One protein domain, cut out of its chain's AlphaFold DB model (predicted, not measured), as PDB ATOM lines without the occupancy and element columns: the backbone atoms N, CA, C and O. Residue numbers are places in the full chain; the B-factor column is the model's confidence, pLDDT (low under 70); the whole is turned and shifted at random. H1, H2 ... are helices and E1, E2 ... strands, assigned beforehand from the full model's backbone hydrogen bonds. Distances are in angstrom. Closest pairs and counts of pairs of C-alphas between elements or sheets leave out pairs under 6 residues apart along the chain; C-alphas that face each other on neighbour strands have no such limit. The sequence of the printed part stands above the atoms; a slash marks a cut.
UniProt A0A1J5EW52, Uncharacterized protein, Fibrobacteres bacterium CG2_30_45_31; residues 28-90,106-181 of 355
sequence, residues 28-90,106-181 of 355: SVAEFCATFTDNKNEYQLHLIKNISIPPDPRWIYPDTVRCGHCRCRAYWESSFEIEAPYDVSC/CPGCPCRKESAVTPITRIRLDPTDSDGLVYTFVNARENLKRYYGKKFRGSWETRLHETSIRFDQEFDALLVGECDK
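AT A GLANCE: This is residues 28 to 90 and 106 to 181 of the 355 residues of an uncharacterized protein of Fibrobacteres bacterium CG2_30_45_31 (UniProt A0A1J5EW52). A six-strand sheet, strongly twisted and curled like part of a barrel, has the short helix H1 packed on it at one end of the model; E4, E7 and E8 reach from there towards a small two-strand sheet, E3 and E5, at the far end. The printed part has 139 residues, in the order E1 E2 E3 E4 E5 E6 H1 E7 E8. The large sheet runs E4 E7 E8 E1 E2 E6, mixed; E3 and E5 are antiparallel. The class is mostly strand, with 64 residues in named elements, under half; the whole is loose and elongated, radius of gyration of the C-alphas 19.1 A, spans 60 by 36 by 29 A.

IN THESE COORDINATES: Find C-alpha 30 at (-15.469, -50.743, -24.667), where E1 begins, residues 30 to 36; E2 is 42 to 49, E3 64 to 67, E4 76 to 82, E5 113 to 116 and E6 134 to 136. H1 is 140 to 147, E7 is 151 to 160, 29.5 A long, and E8, 166 to 178, 34.0 A, bends by 54 degrees at residue 170 and ends at C-alpha 178 (-17.806, -62.771, -33.842).

HOW THE PARTS SIT: Look first at the hairpin E1 and E2, with N 33 and O 46 at 2.9 A. E6 is antiparallel to E2, N 43 to O 135 3.0 A. On E1's other side E8 is parallel, N 32 to O 174 2.8 A. E7 and E8 are a hairpin, N 154 to O 171 2.8 A; edge strand E4 is antiparallel to E7, N 79 to O 157 2.8 A. H1 is on this sheet, height 8.4 A, over E1 and only just over E8, with 3 C-alphas there; C-alphas Tyr 147 and Leu 175 are the closest of H1 and E8, 6.9 A. In H1 1 of 4 O i to N i+4 pairs and 3 of 5 O i to N i+3 pairs are within hydrogen-bond range. E3 and E5 pair by N 65 and O 115, 3.0 A; E3 is apart from E4.

THE WHOLE: The farthest C-alphas, Pro 110 and Glu 142, are 60.1 A apart. Residues 91 to 105 are cut out, with 42.2 A from C-alpha 90 to 106. The links E2 to E3 and E5 to E6 are long. Mean pLDDT of the printed part is 73.5; 46 residues are under 70, among them 106 to 115 and 117 to 133.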
ATOM      1  N   SER A  28     -10.501 -47.442 -20.055       70.62
ATOM      2  CA  SER A  28     -11.423 -48.553 -20.069       70.62
ATOM      3  C   SER A  28     -11.892 -48.672 -21.511       70.62
ATOM      4  O   SER A  28     -12.429 -47.709 -22.054       70.62
ATOM      5  N   VAL A  29     -11.593 -49.805 -22.139       84.81
ATOM      6  CA  VAL A  29     -11.898 -50.052 -23.547       84.81
ATOM      7  C   VAL A  29     -13.266 -50.713 -23.617       84.81
ATOM      8  O   VAL A  29     -13.496 -51.715 -22.933       84.81
ATOM      9  N   ALA A  30     -14.168 -50.144 -24.409       84.31
ATOM     10  CA  ALA A  30     -15.469 -50.743 -24.667       84.31
ATOM     11  C   ALA A  30     -15.290 -51.909 -25.636       84.31
ATOM     12  O   ALA A  30     -14.678 -51.744 -26.688       84.31
ATOM     13  N   GLU A  31     -15.788 -53.093 -25.294       85.69
ATOM     14  CA  GLU A  31     -15.626 -54.274 -26.147       85.69
ATOM     15  C   GLU A  31     -16.915 -54.549 -26.908       85.69
ATOM     16  O   GLU A  31     -18.003 -54.580 -26.326       85.69
ATOM     17  N   PHE A  32     -16.764 -54.783 -28.206       84.44
ATOM     18  CA  PHE A  32     -17.832 -55.083 -29.143       84.44
ATOM     19  C   PHE A  32     -17.560 -56.413 -29.835       84.44
ATOM     20  O   PHE A  32     -16.415 -56.736 -30.146       84.44
ATOM     21  N   CYS A  33     -18.610 -57.164 -30.134       82.81
ATOM     22  CA  CYS A  33     -18.554 -58.309 -31.038       82.81
ATOM     23  C   CYS A  33     -19.396 -58.035 -32.293       82.81
ATOM     24  O   CYS A  33     -20.250 -57.151 -32.287       82.81
ATOM     25  N   ALA A  34     -19.167 -58.788 -33.370       85.19
ATOM     26  CA  ALA A  34     -19.908 -58.654 -34.622       85.19
ATOM     27  C   ALA A  34     -20.894 -59.808 -34.864       85.19
ATOM     28  O   ALA A  34     -20.548 -60.983 -34.718       85.19
ATOM     29  N   THR A  35     -22.100 -59.485 -35.329       80.75
ATOM     30  CA  THR A  35     -23.004 -60.439 -35.990       80.75
ATOM     31  C   THR A  35     -23.133 -60.127 -37.465       80.75
ATOM     32  O   THR A  35     -23.131 -58.964 -37.850       80.75
ATOM     33  N   PHE A  36     -23.332 -61.155 -38.279       79.69
ATOM     34  CA  PHE A  36     -23.532 -61.014 -39.720       79.69
ATOM     35  C   PHE A  36     -24.995 -61.237 -40.065       79.69
ATOM     36  O   PHE A  36     -25.637 -62.126 -39.492       79.69
ATOM     37  N   THR A  37     -25.508 -60.430 -40.986       69.69
ATOM     38  CA  THR A  37     -26.867 -60.592 -41.502       69.69
ATOM     39  C   THR A  37     -26.877 -61.575 -42.676       69.69
ATOM     40  O   THR A  37     -25.839 -62.101 -43.088       69.69
ATOM     41  N   ASP A  38     -28.061 -61.851 -43.229       64.88
ATOM     42  CA  ASP A  38     -28.194 -62.664 -44.446       64.88
ATOM     43  C   ASP A  38     -27.532 -61.968 -45.670       64.88
ATOM     44  O   ASP A  38     -27.262 -62.603 -46.700       64.88
ATOM     45  N   ASN A  39     -27.231 -60.665 -45.563       69.94
ATOM     46  CA  ASN A  39     -26.398 -59.924 -46.501       69.94
ATOM     47  C   ASN A  39     -24.912 -60.139 -46.172       69.94
ATOM     48  O   ASN A  39     -24.381 -59.622 -45.193       69.94
ATOM     49  N   LYS A  40     -24.198 -60.855 -47.050       79.62
ATOM     50  CA  LYS A  40     -22.757 -61.142 -46.896       79.62
ATOM     51  C   LYS A  40     -21.864 -59.893 -46.799       79.62
ATOM     52  O   LYS A  40     -20.687 -60.029 -46.473       79.62
ATOM     53  N   ASN A  41     -22.390 -58.722 -47.154       78.12
ATOM     54  CA  ASN A  41     -21.678 -57.451 -47.134       78.12
ATOM     55  C   ASN A  41     -22.061 -56.577 -45.933       78.12
ATOM     56  O   ASN A  41     -21.809 -55.381 -45.965       78.12
ATOM     57  N   GLU A  42     -22.702 -57.128 -44.907       79.31
ATOM     58  CA  GLU A  42     -23.196 -56.346 -43.779       79.31
ATOM     59  C   GLU A  42     -22.902 -57.048 -42.455       79.31
ATOM     60  O   GLU A  42     -22.955 -58.279 -42.338       79.31
ATOM     61  N   TYR A  43     -22.570 -56.251 -41.445       78.81
ATOM     62  CA  TYR A  43     -22.425 -56.715 -40.076       78.81
ATOM     63  C   TYR A  43     -22.961 -55.679 -39.091       78.81
ATOM     64  O   TYR A  43     -23.109 -54.505 -39.414       78.81
ATOM     65  N   GLN A  44     -23.250 -56.140 -37.880       79.81
ATOM     66  CA  GLN A  44     -23.759 -55.325 -36.784       79.81
ATOM     67  C   GLN A  44     -22.847 -55.488 -35.576       79.81
ATOM     68  O   GLN A  44     -22.444 -56.618 -35.276       79.81
ATOM     69  N   LEU A  45     -22.523 -54.390 -34.894       78.75
ATOM     70  CA  LEU A  45     -21.748 -54.431 -33.656       78.75
ATOM     71  C   LEU A  45     -22.649 -54.485 -32.425       78.75
ATOM     72  O   LEU A  45     -23.629 -53.755 -32.318       78.75
ATOM     73  N   HIS A  46     -22.262 -55.321 -31.467       75.50
ATOM     74  CA  HIS A  46     -22.946 -55.494 -30.189       75.50
ATOM     75  C   HIS A  46     -21.976 -55.203 -29.059       75.50
ATOM     76  O   HIS A  46     -20.918 -55.829 -28.982       75.50
ATOM     77  N   LEU A  47     -22.339 -54.271 -28.182       76.00
ATOM     78  CA  LEU A  47     -21.573 -53.979 -26.978       76.00
ATOM     79  C   LEU A  47     -21.640 -55.182 -26.026       76.00
ATOM     80  O   LEU A  47     -22.720 -55.567 -25.590       76.00
ATOM     81  N   ILE A  48     -20.489 -55.761 -25.688       73.44
ATOM     82  CA  ILE A  48     -20.382 -56.885 -24.741       73.44
ATOM     83  C   ILE A  48     -19.731 -56.481 -23.417       73.44
ATOM     84  O   ILE A  48     -19.959 -57.121 -22.391       73.44
ATOM     85  N   LYS A  49     -18.945 -55.398 -23.414       75.62
ATOM     86  CA  LYS A  49     -18.352 -54.827 -22.204       75.62
ATOM     87  C   LYS A  49     -18.446 -53.317 -22.254       75.62
ATOM     88  O   LYS A  49     -17.771 -52.664 -23.047       75.62
ATOM     89  N   ASN A  50     -19.273 -52.780 -21.370       72.75
ATOM     90  CA  ASN A  50     -19.423 -51.345 -21.207       72.75
ATOM     91  C   ASN A  50     -18.262 -50.763 -20.393       72.75
ATOM     92  O   ASN A  50     -17.567 -51.464 -19.651       72.75
ATOM     93  N   ILE A  51     -18.098 -49.457 -20.508       73.44
ATOM     94  CA  ILE A  51     -17.103 -48.670 -19.798       73.44
ATOM     95  C   ILE A  51     -17.803 -47.617 -18.952       73.44
ATOM     96  O   ILE A  51     -18.942 -47.235 -19.209       73.44
ATOM     97  N   SER A  52     -17.126 -47.186 -17.896       71.31
ATOM     98  CA  SER A  52     -17.594 -46.098 -17.049       71.31
ATOM     99  C   SER A  52     -16.634 -44.943 -17.236       71.31
ATOM    100  O   SER A  52     -15.588 -44.917 -16.590       71.31
ATOM    101  N   ILE A  53     -16.981 -44.006 -18.113       74.00
ATOM    102  CA  ILE A  53     -16.132 -42.844 -18.375       74.00
ATOM    103  C   ILE A  53     -16.494 -41.754 -17.352       74.00
ATOM    104  O   ILE A  53     -17.683 -41.449 -17.186       74.00
ATOM    105  N   PRO A  54     -15.523 -41.205 -16.599       76.25
ATOM    106  CA  PRO A  54     -15.786 -40.053 -15.750       76.25
ATOM    107  C   PRO A  54     -16.092 -38.822 -16.624       76.25
ATOM    108  O   PRO A  54     -15.449 -38.659 -17.665       76.25
ATOM    109  N   PRO A  55     -17.037 -37.955 -16.213       78.75
ATOM    110  CA  PRO A  55     -17.323 -36.715 -16.930       78.75
ATOM    111  C   PRO A  55     -16.074 -35.828 -16.994       78.75
ATOM    112  O   PRO A  55     -15.265 -35.822 -16.060       78.75
ATOM    113  N   ASP A  56     -15.924 -35.057 -18.073       80.31
ATOM    114  CA  ASP A  56     -14.826 -34.094 -18.172       80.31
ATOM    115  C   ASP A  56     -14.986 -33.034 -17.064       80.31
ATOM    116  O   ASP A  56     -16.038 -32.392 -16.968       80.31
ATOM    117  N   PRO A  57     -13.960 -32.800 -16.226       82.06
ATOM    118  CA  PRO A  57     -14.031 -31.816 -15.144       82.06
ATOM    119  C   PRO A  57     -14.257 -30.376 -15.633       82.06
ATOM    120  O   PRO A  57     -14.543 -29.497 -14.823       82.06
ATOM    121  N   ARG A  58     -14.112 -30.106 -16.936       87.06
ATOM    122  CA  ARG A  58     -14.380 -28.805 -17.565       87.06
ATOM    123  C   ARG A  58     -15.849 -28.603 -17.939       87.06
ATOM    124  O   ARG A  58     -16.208 -27.494 -18.334       87.06
ATOM    125  N   TRP A  59     -16.693 -29.631 -17.857       86.88
ATOM    126  CA  TRP A  59     -18.119 -29.493 -18.147       86.88
ATOM    127  C   TRP A  59     -18.815 -28.659 -17.072       86.88
ATOM    128  O   TRP A  59     -18.688 -28.908 -15.873       86.88
ATOM    129  N   ILE A  60     -19.563 -27.650 -17.516       85.69
ATOM    130  CA  ILE A  60     -20.308 -26.745 -16.642       85.69
ATOM    131  C   ILE A  60     -21.786 -27.097 -16.755       85.69
ATOM    132  O   ILE A  60     -22.423 -26.826 -17.773       85.69
ATOM    133  N   TYR A  61     -22.326 -27.693 -15.697       82.19
ATOM    134  CA  TYR A  61     -23.739 -28.033 -15.615       82.19
ATOM    135  C   TYR A  61     -24.545 -26.820 -15.139       82.19
ATOM    136  O   TYR A  61     -24.160 -26.192 -14.152       82.19
ATOM    137  N   PRO A  62     -25.656 -26.472 -15.804       82.38
ATOM    138  CA  PRO A  62     -26.602 -25.519 -15.240       82.38
ATOM    139  C   PRO A  62     -27.300 -26.145 -14.028       82.38
ATOM    140  O   PRO A  62     -27.562 -27.343 -14.032       82.38
ATOM    141  N   ASP A  63     -27.666 -25.343 -13.030       77.94
ATOM    142  CA  ASP A  63     -28.468 -25.830 -11.897       77.94
ATOM    143  C   ASP A  63     -29.935 -26.063 -12.305       77.94
ATOM    144  O   ASP A  63     -30.608 -26.973 -11.811       77.94
ATOM    145  N   THR A  64     -30.446 -25.239 -13.228       79.25
ATOM    146  CA  THR A  64     -31.828 -25.291 -13.717       79.25
ATOM    147  C   THR A  64     -31.933 -24.941 -15.200       79.25
ATOM    148  O   THR A  64     -31.116 -24.204 -15.753       79.25
ATOM    149  N   VAL A  65     -32.987 -25.438 -15.848       76.06
ATOM    150  CA  VAL A  65     -33.411 -25.005 -17.191       76.06
ATOM    151  C   VAL A  65     -34.804 -24.402 -17.142       76.06
ATOM    152  O   VAL A  65     -35.660 -24.815 -16.355       76.06
ATOM    153  N   ARG A  66     -35.034 -23.418 -18.012       72.19
ATOM    154  CA  ARG A  66     -36.344 -22.797 -18.217       72.19
ATOM    155  C   ARG A  66     -36.979 -23.385 -19.462       72.19
ATOM    156  O   ARG A  66     -36.516 -23.097 -20.560       72.19
ATOM    157  N   CYS A  67     -38.057 -24.141 -19.292       63.00
ATOM    158  CA  CYS A  67     -38.799 -24.659 -20.437       63.00
ATOM    159  C   CYS A  67     -39.862 -23.657 -20.905       63.00
ATOM    160  O   CYS A  67     -40.438 -22.906 -20.108       63.00
ATOM    161  N   GLY A  68     -40.164 -23.686 -22.204       58.75
ATOM    162  CA  GLY A  68     -41.260 -22.919 -22.805       58.75
ATOM    163  C   GLY A  68     -42.653 -23.522 -22.567       58.75
ATOM    164  O   GLY A  68     -43.646 -22.959 -23.031       58.75
ATOM    165  N   HIS A  69     -42.743 -24.665 -21.877       61.66
ATOM    166  CA  HIS A  69     -43.951 -25.489 -21.769       61.66
ATOM    167  C   HIS A  69     -44.298 -25.862 -20.312       61.66
ATOM    168  O   HIS A  69     -43.439 -25.947 -19.436       61.66
ATOM    169  N   CYS A  70     -45.589 -26.116 -20.034       56.28
ATOM    170  CA  CYS A  70     -46.097 -26.372 -18.672       56.28
ATOM    171  C   CYS A  70     -45.638 -27.709 -18.053       56.28
ATOM    172  O   CYS A  70     -45.733 -27.874 -16.828       56.28
ATOM    173  N   ARG A  71     -45.163 -28.652 -18.877       57.91
ATOM    174  CA  ARG A  71     -44.505 -29.899 -18.466       57.91
ATOM    175  C   ARG A  71     -43.008 -29.753 -18.747       57.91
ATOM    176  O   ARG A  71     -42.554 -30.090 -19.828       57.91
ATOM    177  N   CYS A  72     -42.281 -29.184 -17.790       58.69
ATOM    178  CA  CYS A  72     -40.837 -28.983 -17.887       58.69
ATOM    179  C   CYS A  72     -40.119 -30.126 -17.172       58.69
ATOM    180  O   CYS A  72     -40.319 -30.308 -15.968       58.69
ATOM    181  N   ARG A  73     -39.299 -30.883 -17.902       63.47
ATOM    182  CA  ARG A  73     -38.410 -31.892 -17.329       63.47
ATOM    183  C   ARG A  73     -37.045 -31.759 -17.984       63.47
ATOM    184  O   ARG A  73     -36.918 -31.974 -19.181       63.47
ATOM    185  N   ALA A  74     -36.043 -31.417 -17.187       64.62
ATOM    186  CA  ALA A  74     -34.659 -31.463 -17.610       64.62
ATOM    187  C   ALA A  74     -34.174 -32.916 -17.596       64.62
ATOM    188  O   ALA A  74     -34.242 -33.582 -16.562       64.62
ATOM    189  N   TYR A  75     -33.697 -33.416 -18.730       67.75
ATOM    190  CA  TYR A  75     -33.041 -34.716 -18.809       67.75
ATOM    191  C   TYR A  75     -31.975 -34.714 -19.904       67.75
ATOM    192  O   TYR A  75     -32.021 -33.911 -20.838       67.75
ATOM    193  N   TRP A  76     -30.995 -35.597 -19.740       69.75
ATOM    194  CA  TRP A  76     -29.896 -35.786 -20.677       69.75
ATOM    195  C   TRP A  76     -30.268 -36.864 -21.687       69.75
ATOM    196  O   TRP A  76     -30.617 -37.979 -21.307       69.75
ATOM    197  N   GLU A  77     -30.165 -36.535 -22.964       70.56
ATOM    198  CA  GLU A  77     -30.221 -37.497 -24.060       70.56
ATOM    199  C   GLU A  77     -28.786 -37.797 -24.469       70.56
ATOM    200  O   GLU A  77     -27.999 -36.868 -24.625       70.56
ATOM    201  N   SER A  78     -28.415 -39.068 -24.581       71.12
ATOM    202  CA  SER A  78     -27.025 -39.461 -24.835       71.12
ATOM    203  C   SER A  78     -26.960 -40.468 -25.966       71.12
ATOM    204  O   SER A  78     -27.787 -41.370 -25.974       71.12
ATOM    205  N   SER A  79     -25.981 -40.347 -26.855       73.69
ATOM    206  CA  SER A  79     -25.700 -41.287 -27.938       73.69
ATOM    207  C   SER A  79     -24.209 -41.596 -28.052       73.69
ATOM    208  O   SER A  79     -23.371 -40.880 -27.499       73.69
ATOM    209  N   PHE A  80     -23.852 -42.675 -28.750       74.50
ATOM    210  CA  PHE A  80     -22.459 -42.939 -29.106       74.50
ATOM    211  C   PHE A  80     -22.306 -43.480 -30.524       74.50
ATOM    212  O   PHE A  80     -23.197 -44.135 -31.058       74.50
ATOM    213  N   GLU A  81     -21.130 -43.250 -31.096       76.94
ATOM    214  CA  GLU A  81     -20.724 -43.713 -32.418       76.94
ATOM    215  C   GLU A  81     -19.341 -44.373 -32.342       76.94
ATOM    216  O   GLU A  81     -18.557 -44.122 -31.422       76.94
ATOM    217  N   ILE A  82     -19.036 -45.248 -33.305       77.38
ATOM    218  CA  ILE A  82     -17.739 -45.929 -33.416       77.38
ATOM    219  C   ILE A  82     -17.264 -45.873 -34.862       77.38
ATOM    220  O   ILE A  82     -18.000 -46.220 -35.788       77.38
ATOM    221  N   GLU A  83     -15.990 -45.535 -35.045       82.69
ATOM    222  CA  GLU A  83     -15.292 -45.563 -36.332       82.69
ATOM    223  C   GLU A  83     -14.907 -47.002 -36.732       82.69
ATOM    224  O   GLU A  83     -13.731 -47.343 -36.883       82.69
ATOM    225  N   ALA A  84     -15.899 -47.889 -36.851       78.06
ATOM    226  CA  ALA A  84     -15.693 -49.278 -37.256       78.06
ATOM    227  C   ALA A  84     -15.364 -49.397 -38.762       78.06
ATOM    228  O   ALA A  84     -15.604 -48.464 -39.522       78.06
ATOM    229  N   PRO A  85     -14.817 -50.528 -39.248       76.88
ATOM    230  CA  PRO A  85     -14.510 -50.707 -40.672       76.88
ATOM    231  C   PRO A  85     -15.765 -50.735 -41.561       76.88
ATOM    232  O   PRO A  85     -16.633 -51.586 -41.373       76.88
ATOM    233  N   TYR A  86     -15.835 -49.875 -42.575       73.50
ATOM    234  CA  TYR A  86     -16.899 -49.873 -43.587       73.50
ATOM    235  C   TYR A  86     -16.347 -49.500 -44.971       73.50
ATOM    236  O   TYR A  86     -15.288 -48.878 -45.080       73.50
ATOM    237  N   ASP A  87     -17.062 -49.870 -46.036       65.06
ATOM    238  CA  ASP A  87     -16.714 -49.458 -47.398       65.06
ATOM    239  C   ASP A  87     -17.322 -48.091 -47.735       65.06
ATOM    240  O   ASP A  87     -18.532 -47.886 -47.669       65.06
ATOM    241  N   VAL A  88     -16.475 -47.159 -48.172       51.31
ATOM    242  CA  VAL A  88     -16.844 -45.766 -48.503       51.31
ATOM    243  C   VAL A  88     -17.726 -45.671 -49.770       51.31
ATOM    244  O   VAL A  88     -18.243 -44.607 -50.096       51.31
ATOM    245  N   SER A  89     -17.911 -46.772 -50.513       38.81
ATOM    246  CA  SER A  89     -18.567 -46.786 -51.832       38.81
ATOM    247  C   SER A  89     -20.089 -46.970 -51.821       38.81
ATOM    248  O   SER A  89     -20.703 -46.913 -52.885       38.81
ATOM    249  N   CYS A  90     -20.719 -47.177 -50.665       38.44
ATOM    250  CA  CYS A  90     -22.178 -47.150 -50.545       38.44
ATOM    251  C   CYS A  90     -22.566 -45.798 -49.946       38.44
ATOM    252  O   CYS A  90     -22.303 -45.532 -48.777       38.44
ATOM    253  N   CYS A 106     -48.484 -26.181 -27.412       36.12
ATOM    254  CA  CYS A 106     -49.723 -25.745 -26.774       36.12
ATOM    255  C   CYS A 106     -49.819 -24.222 -26.976       36.12
ATOM    256  O   CYS A 106     -49.095 -23.483 -26.296       36.12
ATOM    257  N   PRO A 107     -50.640 -23.708 -27.911       36.03
ATOM    258  CA  PRO A 107     -50.703 -22.279 -28.157       36.03
ATOM    259  C   PRO A 107     -51.449 -21.649 -26.978       36.03
ATOM    260  O   PRO A 107     -52.639 -21.891 -26.794       36.03
ATOM    261  N   GLY A 108     -50.756 -20.854 -26.158       43.44
ATOM    262  CA  GLY A 108     -51.415 -19.941 -25.216       43.44
ATOM    263  C   GLY A 108     -51.268 -20.204 -23.714       43.44
ATOM    264  O   GLY A 108     -51.977 -19.559 -22.946       43.44
ATOM    265  N   CYS A 109     -50.352 -21.057 -23.245       44.56
ATOM    266  CA  CYS A 109     -50.073 -21.155 -21.803       44.56
ATOM    267  C   CYS A 109     -48.725 -20.502 -21.439       44.56
ATOM    268  O   CYS A 109     -47.681 -21.085 -21.731       44.56
ATOM    269  N   PRO A 110     -48.694 -19.336 -20.757       46.41
ATOM    270  CA  PRO A 110     -47.463 -18.761 -20.223       46.41
ATOM    271  C   PRO A 110     -47.049 -19.518 -18.952       46.41
ATOM    272  O   PRO A 110     -47.152 -19.013 -17.839       46.41
ATOM    273  N   CYS A 111     -46.594 -20.758 -19.103       55.16
ATOM    274  CA  CYS A 111     -46.009 -21.530 -18.014       55.16
ATOM    275  C   CYS A 111     -44.487 -21.472 -18.122       55.16
ATOM    276  O   CYS A 111     -43.878 -22.332 -18.748       55.16
ATOM    277  N   ARG A 112     -43.853 -20.477 -17.498       55.62
ATOM    278  CA  ARG A 112     -42.410 -20.544 -17.237       55.62
ATOM    279  C   ARG A 112     -42.212 -21.395 -15.988       55.62
ATOM    280  O   ARG A 112     -42.467 -20.917 -14.887       55.62
ATOM    281  N   LYS A 113     -41.819 -22.656 -16.158       63.03
ATOM    282  CA  LYS A 113     -41.400 -23.524 -15.050       63.03
ATOM    283  C   LYS A 113     -39.907 -23.795 -15.158       63.03
ATOM    284  O   LYS A 113     -39.389 -23.985 -16.256       63.03
ATOM    285  N   GLU A 114     -39.244 -23.782 -14.010       68.88
ATOM    286  CA  GLU A 114     -37.845 -24.179 -13.875       68.88
ATOM    287  C   GLU A 114     -37.795 -25.657 -13.477       68.88
ATOM    288  O   GLU A 114     -38.584 -26.108 -12.643       68.88
ATOM    289  N   SER A 115     -36.903 -26.415 -14.106       65.19
ATOM    290  CA  SER A 115     -36.627 -27.811 -13.762       65.19
ATOM    291  C   SER A 115     -35.171 -27.929 -13.333       65.19
ATOM    292  O   SER A 115     -34.291 -27.377 -13.997       65.19
ATOM    293  N   ALA A 116     -34.934 -28.600 -12.204       70.75
ATOM    294  CA  ALA A 116     -33.592 -28.855 -11.699       70.75
ATOM    295  C   ALA A 116     -32.864 -29.835 -12.621       70.75
ATOM    296  O   ALA A 116     -33.443 -30.828 -13.067       70.75
ATOM    297  N   VAL A 117     -31.596 -29.559 -12.890       68.25
ATOM    298  CA  VAL A 117     -30.748 -30.399 -13.733       68.25
ATOM    299  C   VAL A 117     -29.874 -31.247 -12.823       68.25
ATOM    300  O   VAL A 117     -29.210 -30.740 -11.924       68.25
ATOM    301  N   THR A 118     -29.867 -32.557 -13.053       68.88
ATOM    302  CA  THR A 118     -28.951 -33.458 -12.344       68.88
ATOM    303  C   THR A 118     -27.641 -33.558 -13.132       68.88
ATOM    304  O   THR A 118     -27.700 -33.861 -14.329       68.88
ATOM    305  N   PRO A 119     -26.467 -33.311 -12.521       68.19
ATOM    306  CA  PRO A 119     -25.182 -33.479 -13.192       68.19
ATOM    307  C   PRO A 119     -24.935 -34.930 -13.613       68.19
ATOM    308  O   PRO A 119     -25.324 -35.872 -12.917       68.19
ATOM    309  N   ILE A 120     -24.224 -35.114 -14.724       66.00
ATOM    310  CA  ILE A 120     -23.782 -36.444 -15.151       66.00
ATOM    311  C   ILE A 120     -22.598 -36.839 -14.278       66.00
ATOM    312  O   ILE A 120     -21.554 -36.203 -14.310       66.00
ATOM    313  N   THR A 121     -22.758 -37.894 -13.487       64.56
ATOM    314  CA  THR A 121     -21.697 -38.381 -12.592       64.56
ATOM    315  C   THR A 121     -20.853 -39.475 -13.234       64.56
ATOM    316  O   THR A 121     -19.700 -39.667 -12.847       64.56
ATOM    317  N   ARG A 122     -21.423 -40.204 -14.204       61.97
ATOM    318  CA  ARG A 122     -20.776 -41.271 -14.975       61.97
ATOM    319  C   ARG A 122     -21.419 -41.396 -16.346       61.97
ATOM    320  O   ARG A 122     -22.642 -41.372 -16.453       61.97
ATOM    321  N   ILE A 123     -20.591 -41.622 -17.353       61.44
ATOM    322  CA  ILE A 123     -21.024 -41.919 -18.714       61.44
ATOM    323  C   ILE A 123     -21.026 -43.427 -18.901       61.44
ATOM    324  O   ILE A 123     -20.077 -44.122 -18.523       61.44
ATOM    325  N   ARG A 124     -22.107 -43.919 -19.495       59.41
ATOM    326  CA  ARG A 124     -22.271 -45.300 -19.930       59.41
ATOM    327  C   ARG A 124     -22.629 -45.280 -21.405       59.41
ATOM    328  O   ARG A 124     -23.404 -44.433 -21.843       59.41
ATOM    329  N   LEU A 125     -22.076 -46.228 -22.150       58.91
ATOM    330  CA  LEU A 125     -22.459 -46.463 -23.537       58.91
ATOM    331  C   LEU A 125     -23.743 -47.289 -23.520       58.91
ATOM    332  O   LEU A 125     -23.708 -48.504 -23.697       58.91
ATOM    333  N   ASP A 126     -24.851 -46.677 -23.115       61.22
ATOM    334  CA  ASP A 126     -26.146 -47.337 -23.222       61.22
ATOM    335  C   ASP A 126     -26.525 -47.374 -24.711       61.22
ATOM    336  O   ASP A 126     -26.335 -46.371 -25.407       61.22
ATOM    337  N   PRO A 127     -26.964 -48.530 -25.240       51.97
ATOM    338  CA  PRO A 127     -27.291 -48.665 -26.653       51.97
ATOM    339  C   PRO A 127     -28.366 -47.641 -27.016       51.97
ATOM    340  O   PRO A 127     -29.463 -47.655 -26.465       51.97
ATOM    341  N   THR A 128     -28.017 -46.717 -27.902       44.72
ATOM    342  CA  THR A 128     -28.904 -45.655 -28.371       44.72
ATOM    343  C   THR A 128     -29.320 -45.994 -29.780       44.72
ATOM    344  O   THR A 128     -28.467 -46.106 -30.653       44.72
ATOM    345  N   ASP A 129     -30.622 -46.176 -29.955       46.00
ATOM    346  CA  ASP A 129     -31.299 -46.516 -31.196       46.00
ATOM    347  C   ASP A 129     -30.805 -47.760 -31.948       46.00
ATOM    348  O   ASP A 129     -29.640 -48.030 -32.234       46.00
ATOM    349  N   SER A 130     -31.802 -48.540 -32.327       39.94
ATOM    350  CA  SER A 130     -31.703 -49.823 -33.004       39.94
ATOM    351  C   SER A 130     -31.119 -49.757 -34.429       39.94
ATOM    352  O   SER A 130     -30.940 -50.796 -35.063       39.94
ATOM    353  N   ASP A 131     -30.794 -48.555 -34.913       40.25
ATOM    354  CA  ASP A 131     -30.257 -48.279 -36.250       40.25
ATOM    355  C   ASP A 131     -28.738 -48.000 -36.263       40.25
ATOM    356  O   ASP A 131     -28.131 -47.941 -37.331       40.25
ATOM    357  N   GLY A 132     -28.091 -47.853 -35.099       52.47
ATOM    358  CA  GLY A 132     -26.824 -47.114 -34.998       52.47
ATOM    359  C   GLY A 132     -25.517 -47.827 -35.374       52.47
ATOM    360  O   GLY A 132     -24.530 -47.144 -35.625       52.47
ATOM    361  N   LEU A 133     -25.449 -49.163 -35.425       64.31
ATOM    362  CA  LEU A 133     -24.169 -49.875 -35.638       64.31
ATOM    363  C   LEU A 133     -24.235 -50.953 -36.727       64.31
ATOM    364  O   LEU A 133     -23.580 -51.996 -36.621       64.31
ATOM    365  N   VAL A 134     -25.044 -50.722 -37.762       72.50
ATOM    366  CA  VAL A 134     -25.041 -51.539 -38.979       72.50
ATOM    367  C   VAL A 134     -24.006 -50.976 -39.948       72.50
ATOM    368  O   VAL A 134     -24.063 -49.810 -40.328       72.50
ATOM    369  N   TYR A 135     -23.068 -51.810 -40.378       75.19
ATOM    370  CA  TYR A 135     -21.977 -51.402 -41.255       75.19
ATOM    371  C   TYR A 135     -21.971 -52.239 -42.529       75.19
ATOM    372  O   TYR A 135     -21.993 -53.473 -42.490       75.19
ATOM    373  N   THR A 136     -21.884 -51.557 -43.672       79.75
ATOM    374  CA  THR A 136     -21.657 -52.207 -44.965       79.75
ATOM    375  C   THR A 136     -20.161 -52.408 -45.175       79.75
ATOM    376  O   THR A 136     -19.391 -51.447 -45.214       79.75
ATOM    377  N   PHE A 137     -19.748 -53.659 -45.334       79.50
ATOM    378  CA  PHE A 137     -18.379 -54.041 -45.631       79.50
ATOM    379  C   PHE A 137     -18.372 -55.284 -46.519       79.50
ATOM    380  O   PHE A 137     -18.908 -56.328 -46.151       79.50
ATOM    381  N   VAL A 138     -17.794 -55.188 -47.712       81.44
ATOM    382  CA  VAL A 138     -17.755 -56.259 -48.707       81.44
ATOM    383  C   VAL A 138     -17.186 -57.511 -48.069       81.44
ATOM    384  O   VAL A 138     -16.112 -57.479 -47.472       81.44
ATOM    385  N   ASN A 139     -17.901 -58.627 -48.225       83.00
ATOM    386  CA  ASN A 139     -17.539 -59.898 -47.607       83.00
ATOM    387  C   ASN A 139     -17.233 -59.733 -46.104       83.00
ATOM    388  O   ASN A 139     -16.180 -60.173 -45.625       83.00
ATOM    389  N   ALA A 140     -18.142 -59.054 -45.393       84.62
ATOM    390  CA  ALA A 140     -17.974 -58.565 -44.028       84.62
ATOM    391  C   ALA A 140     -17.376 -59.638 -43.122       84.62
ATOM    392  O   ALA A 140     -16.370 -59.400 -42.464       84.62
ATOM    393  N   ARG A 141     -17.927 -60.854 -43.157       88.06
ATOM    394  CA  ARG A 141     -17.476 -61.958 -42.303       88.06
ATOM    395  C   ARG A 141     -16.008 -62.320 -42.466       88.06
ATOM    396  O   ARG A 141     -15.324 -62.539 -41.473       88.06
ATOM    397  N   GLU A 142     -15.503 -62.380 -43.691       90.00
ATOM    398  CA  GLU A 142     -14.102 -62.735 -43.921       90.00
ATOM    399  C   GLU A 142     -13.168 -61.540 -43.737       90.00
ATOM    400  O   GLU A 142     -12.087 -61.675 -43.161       90.00
ATOM    401  N   ASN A 143     -13.580 -60.355 -44.186       87.94
ATOM    402  CA  ASN A 143     -12.725 -59.174 -44.155       87.94
ATOM    403  C   ASN A 143     -12.603 -58.574 -42.749       87.94
ATOM    404  O   ASN A 143     -11.524 -58.100 -42.377       87.94
ATOM    405  N   LEU A 144     -13.661 -58.655 -41.936       90.88
ATOM    406  CA  LEU A 144     -13.680 -58.119 -40.577       90.88
ATOM    407  C   LEU A 144     -12.719 -58.864 -39.634       90.88
ATOM    408  O   LEU A 144     -12.205 -58.265 -38.695       90.88
ATOM    409  N   LYS A 145     -12.357 -60.122 -39.927       91.44
ATOM    410  CA  LYS A 145     -11.382 -60.899 -39.131       91.44
ATOM    411  C   LYS A 145     -10.037 -60.189 -38.952       91.44
ATOM    412  O   LYS A 145      -9.392 -60.327 -37.920       91.44
ATOM    413  N   ARG A 146      -9.615 -59.382 -39.934       91.06
ATOM    414  CA  ARG A 146      -8.356 -58.603 -39.883       91.06
ATOM    415  C   ARG A 146      -8.400 -57.430 -38.900       91.06
ATOM    416  O   ARG A 146      -7.381 -56.763 -38.692       91.06
ATOM    417  N   TYR A 147      -9.579 -57.139 -38.370       90.38
ATOM    418  CA  TYR A 147      -9.870 -56.037 -37.465       90.38
ATOM    419  C   TYR A 147     -10.141 -56.510 -36.034       90.38
ATOM    420  O   TYR A 147     -10.233 -55.681 -35.133       90.38
ATOM    421  N   TYR A 148     -10.197 -57.823 -35.800       92.25
ATOM    422  CA  TYR A 148     -10.324 -58.378 -34.456       92.25
ATOM    423  C   TYR A 148      -9.087 -58.055 -33.615       92.25
ATOM    424  O   TYR A 148      -7.952 -58.128 -34.092       92.25
ATOM    425  N   GLY A 149      -9.317 -57.650 -32.369       88.00
ATOM    426  CA  GLY A 149      -8.284 -57.188 -31.447       88.00
ATOM    427  C   GLY A 149      -7.760 -55.774 -31.731       88.00
ATOM    428  O   GLY A 149      -6.883 -55.308 -31.005       88.00
ATOM    429  N   LYS A 150      -8.269 -55.071 -32.755       87.06
ATOM    430  CA  LYS A 150      -7.881 -53.681 -33.031       87.06
ATOM    431  C   LYS A 150      -8.783 -52.700 -32.298       87.06
ATOM    432  O   LYS A 150      -9.994 -52.902 -32.213       87.06
ATOM    433  N   LYS A 151      -8.169 -51.625 -31.801       89.12
ATOM    434  CA  LYS A 151      -8.888 -50.496 -31.223       89.12
ATOM    435  C   LYS A 151      -9.419 -49.573 -32.319       89.12
ATOM    436  O   LYS A 151      -8.710 -49.299 -33.287       89.12
ATOM    437  N   PHE A 152     -10.630 -49.082 -32.117       85.69
ATOM    438  CA  PHE A 152     -11.296 -48.048 -32.896       85.69
ATOM    439  C   PHE A 152     -11.576 -46.864 -31.988       85.69
ATOM    440  O   PHE A 152     -11.709 -47.022 -30.772       85.69
ATOM    441  N   ARG A 153     -11.681 -45.682 -32.583       84.75
ATOM    442  CA  ARG A 153     -12.142 -44.508 -31.862       84.75
ATOM    443  C   ARG A 153     -13.662 -44.545 -31.777       84.75
ATOM    444  O   ARG A 153     -14.334 -44.799 -32.776       84.75
ATOM    445  N   GLY A 154     -14.180 -44.324 -30.580       83.62
ATOM    446  CA  GLY A 154     -15.583 -44.045 -30.336       83.62
ATOM    447  C   GLY A 154     -15.764 -42.617 -29.842       83.62
ATOM    448  O   GLY A 154     -14.870 -42.046 -29.213       83.62
ATOM    449  N   SER A 155     -16.924 -42.049 -30.127       81.94
ATOM    450  CA  SER A 155     -17.364 -40.753 -29.619       81.94
ATOM    451  C   SER A 155     -18.682 -40.942 -28.891       81.94
ATOM    452  O   SER A 155     -19.565 -41.665 -29.341       81.94
ATOM    453  N   TRP A 156     -18.807 -40.311 -27.736       83.19
ATOM    454  CA  TRP A 156     -20.045 -40.227 -26.987       83.19
ATOM    455  C   TRP A 156     -20.484 -38.771 -26.948       83.19
ATOM    456  O   TRP A 156     -19.660 -37.878 -26.753       83.19
ATOM    457  N   GLU A 157     -21.774 -38.537 -27.132       81.88
ATOM    458  CA  GLU A 157     -22.395 -37.225 -27.085       81.88
ATOM    459  C   GLU A 157     -23.568 -37.260 -26.113       81.88
ATOM    460  O   GLU A 157     -24.344 -38.209 -26.087       81.88
ATOM    461  N   THR A 158     -23.751 -36.183 -25.359       79.94
ATOM    462  CA  THR A 158     -25.009 -35.914 -24.675       79.94
ATOM    463  C   THR A 158     -25.476 -34.494 -24.911       79.94
ATOM    464  O   THR A 158     -24.677 -33.558 -24.994       79.94
ATOM    465  N   ARG A 159     -26.792 -34.323 -24.968       82.06
ATOM    466  CA  ARG A 159     -27.457 -33.028 -25.022       82.06
ATOM    467  C   ARG A 159     -28.484 -32.921 -23.907       82.06
ATOM    468  O   ARG A 159     -29.213 -33.869 -23.616       82.06
ATOM    469  N   LEU A 160     -28.561 -31.747 -23.295       76.44
ATOM    470  CA  LEU A 160     -29.631 -31.436 -22.357       76.44
ATOM    471  C   LEU A 160     -30.875 -31.041 -23.154       76.44
ATOM    472  O   LEU A 160     -30.833 -30.074 -23.922       76.44
ATOM    473  N   HIS A 161     -31.960 -31.798 -22.973       71.88
ATOM    474  CA  HIS A 161     -33.201 -31.659 -23.737       71.88
ATOM    475  C   HIS A 161     -33.695 -30.203 -23.795       71.88
ATOM    476  O   HIS A 161     -33.661 -29.492 -22.790       71.88
ATOM    477  N   GLU A 162     -34.146 -29.764 -24.977       67.88
ATOM    478  CA  GLU A 162     -34.610 -28.389 -25.260       67.88
ATOM    479  C   GLU A 162     -33.573 -27.271 -25.003       67.88
ATOM    480  O   GLU A 162     -33.925 -26.092 -24.931       67.88
ATOM    481  N   THR A 163     -32.281 -27.598 -24.906       72.94
ATOM    482  CA  THR A 163     -31.207 -26.604 -24.772       72.94
ATOM    483  C   THR A 163     -30.120 -26.782 -25.830       72.94
ATOM    484  O   THR A 163     -30.055 -27.791 -26.525       72.94
ATOM    485  N   SER A 164     -29.228 -25.794 -25.938       80.44
ATOM    486  CA  SER A 164     -28.006 -25.896 -26.743       80.44
ATOM    487  C   SER A 164     -26.825 -26.501 -25.976       80.44
ATOM    488  O   SER A 164     -25.702 -26.469 -26.476       80.44
ATOM    489  N   ILE A 165     -27.027 -26.953 -24.733       80.75
ATOM    490  CA  ILE A 165     -25.950 -27.503 -23.911       80.75
ATOM    491  C   ILE A 165     -25.692 -28.929 -24.378       80.75
ATOM    492  O   ILE A 165     -26.563 -29.796 -24.293       80.75
ATOM    493  N   ARG A 166     -24.474 -29.142 -24.868       87.25
ATOM    494  CA  ARG A 166     -23.982 -30.406 -25.398       87.25
ATOM    495  C   ARG A 166     -22.609 -30.687 -24.809       87.25
ATOM    496  O   ARG A 166     -21.796 -29.772 -24.686       87.25
ATOM    497  N   PHE A 167     -22.371 -31.945 -24.480       85.12
ATOM    498  CA  PHE A 167     -21.080 -32.449 -24.045       85.12
ATOM    499  C   PHE A 167     -20.682 -33.649 -24.893       85.12
ATOM    500  O   PHE A 167     -21.533 -34.442 -25.289       85.12
ATOM    501  N   ASP A 168     -19.390 -33.778 -25.161       87.50
ATOM    502  CA  ASP A 168     -18.830 -34.861 -25.954       87.50
ATOM    503  C   ASP A 168     -17.541 -35.394 -25.328       87.50
ATOM    504  O   ASP A 168     -16.790 -34.659 -24.682       87.50
ATOM    505  N   GLN A 169     -17.309 -36.695 -25.491       84.06
ATOM    506  CA  GLN A 169     -16.106 -37.361 -25.007       84.06
ATOM    507  C   GLN A 169     -15.717 -38.526 -25.915       84.06
ATOM    508  O   GLN A 169     -16.564 -39.299 -26.360       84.06
ATOM    509  N   GLU A 170     -14.420 -38.676 -26.167       87.75
ATOM    510  CA  GLU A 170     -13.880 -39.807 -26.924       87.75
ATOM    511  C   GLU A 170     -13.599 -41.014 -26.014       87.75
ATOM    512  O   GLU A 170     -13.247 -40.869 -24.838       87.75
ATOM    513  N   PHE A 171     -13.703 -42.218 -26.576       85.44
ATOM    514  CA  PHE A 171     -13.326 -43.468 -25.918       85.44
ATOM    515  C   PHE A 171     -12.677 -44.460 -26.888       85.44
ATOM    516  O   PHE A 171     -12.830 -44.370 -28.105       85.44
ATOM    517  N   ASP A 172     -11.962 -45.441 -26.337       89.12
ATOM    518  CA  ASP A 172     -11.434 -46.563 -27.112       89.12
ATOM    519  C   ASP A 172     -12.492 -47.677 -27.195       89.12
ATOM    520  O   ASP A 172     -12.973 -48.166 -26.168       89.12
ATOM    521  N   ALA A 173     -12.799 -48.135 -28.406       88.06
ATOM    522  CA  ALA A 173     -13.607 -49.322 -28.675       88.06
ATOM    523  C   ALA A 173     -12.722 -50.470 -29.189       88.06
ATOM    524  O   ALA A 173     -11.735 -50.229 -29.871       88.06
ATOM    525  N   LEU A 174     -13.059 -51.726 -28.905       88.94
ATOM    526  CA  LEU A 174     -12.323 -52.918 -29.339       88.94
ATOM    527  C   LEU A 174     -13.281 -53.928 -29.951       88.94
ATOM    528  O   LEU A 174     -14.216 -54.370 -29.288       88.94
ATOM    529  N   LEU A 175     -13.013 -54.354 -31.184       89.81
ATOM    530  CA  LEU A 175     -13.739 -55.465 -31.792       89.81
ATOM    531  C   LEU A 175     -13.093 -56.789 -31.378       89.81
ATOM    532  O   LEU A 175     -11.985 -57.092 -31.816       89.81
ATOM    533  N   VAL A 176     -13.762 -57.589 -30.551       89.62
ATOM    534  CA  VAL A 176     -13.178 -58.829 -30.011       89.62
ATOM    535  C   VAL A 176     -13.304 -60.024 -30.953       89.62
ATOM    536  O   VAL A 176     -12.501 -60.949 -30.871       89.62
ATOM    537  N   GLY A 177     -14.279 -60.011 -31.865       89.94
ATOM    538  CA  GLY A 177     -14.549 -61.141 -32.750       89.94
ATOM    539  C   GLY A 177     -16.006 -61.237 -33.184       89.94
ATOM    540  O   GLY A 177     -16.761 -60.267 -33.100       89.94
ATOM    541  N   GLU A 178     -16.395 -62.423 -33.649       89.62
ATOM    542  CA  GLU A 178     -17.806 -62.771 -33.842       89.62
ATOM    543  C   GLU A 178     -18.502 -62.911 -32.481       89.62
ATOM    544  O   GLU A 178     -17.884 -63.305 -31.493       89.62
ATOM    545  N   CYS A 179     -19.786 -62.579 -32.416       80.00
ATOM    546  CA  CYS A 179     -20.558 -62.739 -31.192       80.00
ATOM    547  C   CYS A 179     -20.897 -64.204 -30.897       80.00
ATOM    548  O   CYS A 179     -21.520 -64.877 -31.725       80.00
ATOM    549  N   ASP A 180     -20.627 -64.641 -29.667       73.25
ATOM    550  CA  ASP A 180     -21.162 -65.887 -29.127       73.25
ATOM    551  C   ASP A 180     -22.633 -65.674 -28.732       73.25
ATOM    552  O   ASP A 180     -22.954 -65.007 -27.749       73.25
ATOM    553  N   LYS A 181     -23.561 -66.194 -29.542       68.50
ATOM    554  CA  LYS A 181     -25.004 -66.158 -29.242       68.50
ATOM    555  C   LYS A 181     -25.329 -67.141 -28.110       68.50
ATOM    556  O   LYS A 181     -24.774 -68.243 -28.133       68.50
TER     557      LYS A 181